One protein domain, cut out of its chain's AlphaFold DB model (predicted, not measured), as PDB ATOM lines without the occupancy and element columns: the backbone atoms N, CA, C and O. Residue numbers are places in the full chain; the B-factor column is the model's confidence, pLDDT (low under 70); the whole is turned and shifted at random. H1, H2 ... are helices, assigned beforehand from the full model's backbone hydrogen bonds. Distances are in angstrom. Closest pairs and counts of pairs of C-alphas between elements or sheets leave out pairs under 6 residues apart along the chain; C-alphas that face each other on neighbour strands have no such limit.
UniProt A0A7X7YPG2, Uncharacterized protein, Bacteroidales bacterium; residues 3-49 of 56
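What this domain is: This is residues 3 to 49 of the 56 residues of an uncharacterized protein of Bacteroidales bacterium (UniProt A0A7X7YPG2). Little regular structure is present: an open, flat loop of chain in which a short helix, H1, leads into a long winding link that runs out, makes a small turn of paired strand-like residues, and folds back into the longer helix H2, whose last turn comes near H1 again. Residues 7 to 13 stick out at one end. The printed part has 47 residues with two named helices, H1 then H2, and no named strand; the class is all helix, with 15 residues in named elements. It is loose, with a radius of gyration of the C-alphas of 13.1 A, and spans 39 by 22 by 11 A.

Where its parts are: H1 is residues 3 to 7, beginning at C-alpha 3 (-27.017, 82.473, 18.818). H2 is residues 39 to 48, 14.5 A long, ending at C-alpha 48 (-25.665, 82.079, 26.598).

How they stand to each other: H1 and H2 are close but not clearly touching; their closest C-alphas, those of Lys 3 and Val 47, are 7.8 A apart. Residues 22 to 23 pair with residues 28 to 29, antiparallel. In H1 and H2 every O i to N i+4 pair is within hydrogen-bond range.

The domain as a whole: The two C-alphas farthest apart, those of Arg 11 and Thr 34, are 40.3 A apart. The link from H1 to H2 is long, 31 residues. The printed part has no cut, and no printed residue is under 70 in pLDDT.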
ATOM      1  N   LYS A   3     -27.135  83.796  18.174       93.75
ATOM      2  CA  LYS A   3     -27.017  82.473  18.818       93.75
ATOM      3  C   LYS A   3     -27.573  81.355  17.934       93.75
ATOM      4  O   LYS A   3     -26.877  80.399  17.643       93.75
ATOM      5  N   GLU A   4     -28.805  81.516  17.461       95.44
ATOM      6  CA  GLU A   4     -29.467  80.563  16.561       95.44
ATOM      7  C   GLU A   4     -28.681  80.345  15.261       95.44
ATOM      8  O   GLU A   4     -28.598  79.226  14.766       95.44
ATOM      9  N   TYR A   5     -28.075  81.402  14.710       96.00
ATOM     10  CA  TYR A   5     -27.188  81.268  13.562       96.00
ATOM     11  C   TYR A   5     -25.999  80.367  13.910       96.00
ATOM     12  O   TYR A   5     -25.776  79.391  13.205       96.00
ATOM     13  N   ALA A   6     -25.288  80.626  15.010       94.62
ATOM     14  CA  ALA A   6     -24.176  79.775  15.436       94.62
ATOM     15  C   ALA A   6     -24.615  78.316  15.686       94.62
ATOM     16  O   ALA A   6     -23.969  77.394  15.190       94.62
ATOM     17  N   ASP A   7     -25.747  78.107  16.366       93.75
ATOM     18  CA  ASP A   7     -26.294  76.778  16.680       93.75
ATOM     19  C   ASP A   7     -26.656  75.977  15.408       93.75
ATOM     20  O   ASP A   7     -26.455  74.765  15.349       93.75
ATOM     21  N   ASN A   8     -27.135  76.652  14.356       96.94
ATOM     22  CA  ASN A   8     -27.520  76.028  13.085       96.94
ATOM     23  C   ASN A   8     -26.340  75.764  12.126       96.94
ATOM     24  O   ASN A   8     -26.545  75.193  11.052       96.94
ATOM     25  N   HIS A   9     -25.106  76.145  12.483       96.38
ATOM     26  CA  HIS A   9     -23.910  75.963  11.647       96.38
ATOM     27  C   HIS A   9     -22.851  75.083  12.342       96.38
ATOM     28  O   HIS A   9     -21.729  75.531  12.581       96.38
ATOM     29  N   PRO A  10     -23.128  73.785  12.589       94.88
ATOM     30  CA  PRO A  10     -22.266  72.909  13.399       94.88
ATOM     31  C   PRO A  10     -20.885  72.614  12.789       94.88
ATOM     32  O   PRO A  10     -20.015  72.062  13.454       94.88
ATOM     33  N   ARG A  11     -20.671  72.952  11.509       97.38
ATOM     34  CA  ARG A  11     -19.366  72.824  10.833       97.38
ATOM     35  C   ARG A  11     -18.461  74.047  11.016       97.38
ATOM     36  O   ARG A  11     -17.347  74.045  10.503       97.38
ATOM     37  N   GLN A  12     -18.937  75.092  11.686       96.31
ATOM     38  CA  GLN A  12     -18.182  76.302  11.992       96.31
ATOM     39  C   GLN A  12     -17.911  76.363  13.494       96.31
ATOM     40  O   GLN A  12     -18.690  75.857  14.300       96.31
ATOM     41  N   THR A  13     -16.803  76.991  13.886       95.19
ATOM     42  CA  THR A  13     -16.575  77.302  15.298       95.19
ATOM     43  C   THR A  13     -17.693  78.235  15.781       95.19
ATOM     44  O   THR A  13     -17.935  79.244  15.114       95.19
ATOM     45  N   PRO A  14     -18.358  77.947  16.916       92.38
ATOM     46  CA  PRO A  14     -19.435  78.780  17.447       92.38
ATOM     47  C   PRO A  14     -18.858  80.066  18.058       92.38
ATOM     48  O   PRO A  14     -18.731  80.207  19.273       92.38
ATOM     49  N   LEU A  15     -18.447  80.993  17.194       94.06
ATOM     50  CA  LEU A  15     -17.833  82.266  17.543       94.06
ATOM     51  C   LEU A  15     -18.770  83.409  17.162       94.06
ATOM     52  O   LEU A  15     -19.215  83.515  16.020       94.06
ATOM     53  N   ILE A  16     -19.021  84.298  18.116       95.31
ATOM     54  CA  ILE A  16     -19.770  85.535  17.912       95.31
ATOM     55  C   ILE A  16     -18.875  86.683  18.362       95.31
ATOM     56  O   ILE A  16     -18.288  86.636  19.442       95.31
ATOM     57  N   THR A  17     -18.774  87.717  17.533       95.75
ATOM     58  CA  THR A  17     -18.107  88.973  17.883       95.75
ATOM     59  C   THR A  17     -19.163  90.049  18.098       95.75
ATOM     60  O   THR A  17     -20.186  90.071  17.414       95.75
ATOM     61  N   ILE A  18     -18.946  90.914  19.087       94.50
ATOM     62  CA  ILE A  18     -19.852  92.016  19.413       94.50
ATOM     63  C   ILE A  18     -19.051  93.308  19.325       94.50
ATOM     64  O   ILE A  18     -18.058  93.475  20.032       94.50
ATOM     65  N   ASN A  19     -19.500  94.211  18.457       94.38
ATOM     66  CA  ASN A  19     -19.036  95.589  18.441       94.38
ATOM     67  C   ASN A  19     -19.914  96.414  19.395       94.38
ATOM     68  O   ASN A  19     -21.138  96.373  19.279       94.38
ATOM     69  N   SER A  20     -19.373  97.147  20.358       94.06
ATOM     70  CA  SER A  20     -18.009  97.118  20.893       94.06
ATOM     71  C   SER A  20     -18.081  97.088  22.422       94.06
ATOM     72  O   SER A  20     -19.168  97.130  23.005       94.06
ATOM     73  N   TRP A  21     -16.934  97.065  23.104       95.69
ATOM     74  CA  TRP A  21     -16.953  97.303  24.543       95.69
ATOM     75  C   TRP A  21     -17.394  98.741  24.868       95.69
ATOM     76  O   TRP A  21     -18.295  98.923  25.680       95.69
ATOM     77  N   ASN A  22     -16.812  99.760  24.232       94.12
ATOM     78  CA  ASN A  22     -16.929 101.153  24.675       94.12
ATOM     79  C   ASN A  22     -16.957 102.198  23.540       94.12
ATOM     80  O   ASN A  22     -16.395 103.279  23.702       94.12
ATOM     81  N   GLU A  23     -17.629 101.913  22.428       93.31
ATOM     82  CA  GLU A  23     -17.844 102.880  21.347       93.31
ATOM     83  C   GLU A  23     -19.102 103.716  21.604       93.31
ATOM     84  O   GLU A  23     -20.216 103.415  21.166       93.31
ATOM     85  N   TRP A  24     -18.918 104.767  22.398       87.44
ATOM     86  CA  TRP A  24     -19.999 105.640  22.852       87.44
ATOM     87  C   TRP A  24     -20.516 106.576  21.771       87.44
ATOM     88  O   TRP A  24     -21.708 106.881  21.759       87.44
ATOM     89  N   THR A  25     -19.643 107.044  20.877       90.44
ATOM     90  CA  THR A  25     -20.019 108.074  19.903       90.44
ATOM     91  C   THR A  25     -20.947 107.525  18.827       90.44
ATOM     92  O   THR A  25     -21.804 108.250  18.328       90.44
ATOM     93  N   GLU A  26     -20.860 106.219  18.567       89.62
ATOM     94  CA  GLU A  26     -21.701 105.501  17.607       89.62
ATOM     95  C   GLU A  26     -22.816 104.683  18.277       89.62
ATOM     96  O   GLU A  26     -23.449 103.846  17.636       89.62
ATOM     97  N   THR A  27     -23.088 104.902  19.572       85.44
ATOM     98  CA  THR A  27     -24.116 104.176  20.355       85.44
ATOM     99  C   THR A  27     -23.938 102.649  20.378       85.44
ATOM    100  O   THR A  27     -24.884 101.902  20.618       85.44
ATOM    101  N   SER A  28     -22.711 102.172  20.166       90.69
ATOM    102  CA  SER A  28     -22.359 100.755  20.059       90.69
ATOM    103  C   SER A  28     -21.487 100.343  21.246       90.69
ATOM    104  O   SER A  28     -20.336  99.940  21.088       90.69
ATOM    105  N   TYR A  29     -22.030 100.453  22.461       93.88
ATOM    106  CA  TYR A  29     -21.318 100.124  23.698       93.88
ATOM    107  C   TYR A  29     -21.982  98.972  24.456       93.88
ATOM    108  O   TYR A  29     -23.202  98.913  24.612       93.88
ATOM    109  N   LEU A  30     -21.148  98.074  24.974       96.06
ATOM    110  CA  LEU A  30     -21.548  97.018  25.901       96.06
ATOM    111  C   LEU A  30     -21.222  97.370  27.360       96.06
ATOM    112  O   LEU A  30     -21.799  96.800  28.288       96.06
ATOM    113  N   MET A  31     -20.299  98.312  27.556       96.50
ATOM    114  CA  MET A  31     -19.841  98.780  28.855       96.50
ATOM    115  C   MET A  31     -21.023  99.251  29.720       96.50
ATOM    116  O   MET A  31     -21.919  99.938  29.217       96.50
ATOM    117  N   PRO A  32     -21.020  98.933  31.029       97.00
ATOM    118  CA  PRO A  32     -22.043  99.418  31.935       97.00
ATOM    119  C   PRO A  32     -22.193 100.939  31.889       97.00
ATOM    120  O   PRO A  32     -21.209 101.679  31.850       97.00
ATOM    121  N   CYS A  33     -23.439 101.400  31.912       94.81
ATOM    122  CA  CYS A  33     -23.776 102.818  31.816       94.81
ATOM    123  C   CYS A  33     -24.691 103.247  32.965       94.81
ATOM    124  O   CYS A  33     -25.275 102.414  33.651       94.81
ATOM    125  N   THR A  34     -24.867 104.549  33.164       95.69
ATOM    126  CA  THR A  34     -25.759 105.070  34.214       95.69
ATOM    127  C   THR A  34     -27.237 104.768  33.951       95.69
ATOM    128  O   THR A  34     -27.996 104.613  34.898       95.69
ATOM    129  N   MET A  35     -27.645 104.653  32.682       95.19
ATOM    130  CA  MET A  35     -29.040 104.406  32.296       95.19
ATOM    131  C   MET A  35     -29.463 102.940  32.465       95.19
ATOM    132  O   MET A  35     -30.574 102.667  32.910       95.19
ATOM    133  N   TYR A  36     -28.585 101.999  32.114       95.06
ATOM    134  CA  TYR A  36     -28.903 100.567  32.060       95.06
ATOM    135  C   TYR A  36     -28.066  99.710  33.013       95.06
ATOM    136  O   TYR A  36     -28.311  98.509  33.116       95.06
ATOM    137  N   GLY A  37     -27.078 100.281  33.710       96.44
ATOM    138  CA  GLY A  37     -26.148  99.525  34.545       96.44
ATOM    139  C   GLY A  37     -25.512  98.386  33.751       96.44
ATOM    140  O   GLY A  37     -25.017  98.595  32.647       96.44
ATOM    141  N   TYR A  38     -25.605  97.169  34.283       97.19
ATOM    142  CA  TYR A  38     -25.145  95.928  33.647       97.19
ATOM    143  C   TYR A  38     -26.153  95.310  32.662       97.19
ATOM    144  O   TYR A  38     -25.950  94.189  32.204       97.19
ATOM    145  N   GLY A  39     -27.240  96.005  32.317       97.44
ATOM    146  CA  GLY A  39     -28.377  95.441  31.587       97.44
ATOM    147  C   GLY A  39     -28.014  94.702  30.294       97.44
ATOM    148  O   GLY A  39     -28.549  93.622  30.051       97.44
ATOM    149  N   TYR A  40     -27.073  95.221  29.497       95.88
ATOM    150  CA  TYR A  40     -26.626  94.536  28.278       95.88
ATOM    151  C   TYR A  40     -25.821  93.260  28.562       95.88
ATOM    152  O   TYR A  40     -26.003  92.256  27.876       95.88
ATOM    153  N   LEU A  41     -24.980  93.262  29.598       96.25
ATOM    154  CA  LEU A  41     -24.223  92.078  30.016       96.25
ATOM    155  C   LEU A  41     -25.149  90.999  30.583       96.25
ATOM    156  O   LEU A  41     -25.016  89.832  30.227       96.25
ATOM    157  N   GLU A  42     -26.143  91.390  31.381       97.25
ATOM    158  CA  GLU A  42     -27.168  90.472  31.887       97.25
ATOM    159  C   GLU A  42     -28.037  89.898  30.759       97.25
ATOM    160  O   GLU A  42     -28.443  88.738  30.814       97.25
ATOM    161  N   ALA A  43     -28.312  90.675  29.707       95.25
ATOM    162  CA  ALA A  43     -29.017  90.178  28.528       95.25
ATOM    163  C   ALA A  43     -28.192  89.122  27.772       95.25
ATOM    164  O   ALA A  43     -28.732  88.076  27.415       95.25
ATOM    165  N   ILE A  44     -26.889  89.354  27.579       95.00
ATOM    166  CA  ILE A  44     -25.974  88.360  26.992       95.00
ATOM    167  C   ILE A  44     -25.936  87.103  27.858       95.00
ATOM    168  O   ILE A  44     -26.115  85.999  27.344       95.00
ATOM    169  N   LYS A  45     -25.762  87.268  29.172       94.56
ATOM    170  CA  LYS A  45     -25.746  86.166  30.132       94.56
ATOM    171  C   LYS A  45     -27.002  85.306  30.000       94.56
ATOM    172  O   LYS A  45     -26.882  84.121  29.744       94.56
ATOM    173  N   LYS A  46     -28.199  85.896  30.011       94.75
ATOM    174  CA  LYS A  46     -29.471  85.164  29.835       94.75
ATOM    175  C   LYS A  46     -29.571  84.353  28.538       94.75
ATOM    176  O   LYS A  46     -30.323  83.385  28.493       94.75
ATOM    177  N   VAL A  47     -28.880  84.766  27.477       93.44
ATOM    178  CA  VAL A  47     -28.920  84.089  26.171       93.44
ATOM    179  C   VAL A  47     -27.939  82.916  26.105       93.44
ATOM    180  O   VAL A  47     -28.242  81.913  25.457       93.44
ATOM    181  N   PHE A  48     -26.770  83.038  26.738       91.25
ATOM    182  CA  PHE A  48     -25.665  82.079  26.598       91.25
ATOM    183  C   PHE A  48     -25.350  81.273  27.865       91.25
ATOM    184  O   PHE A  48     -24.639  80.273  27.784       91.25
ATOM    185  N   GLU A  49     -25.863  81.672  29.024       87.25
ATOM    186  CA  GLU A  49     -25.765  80.903  30.261       87.25
ATOM    187  C   GLU A  49     -26.718  79.703  30.185       87.25
ATOM    188  O   GLU A  49     -27.939  79.841  30.110       87.25
TER     189      GLU A  49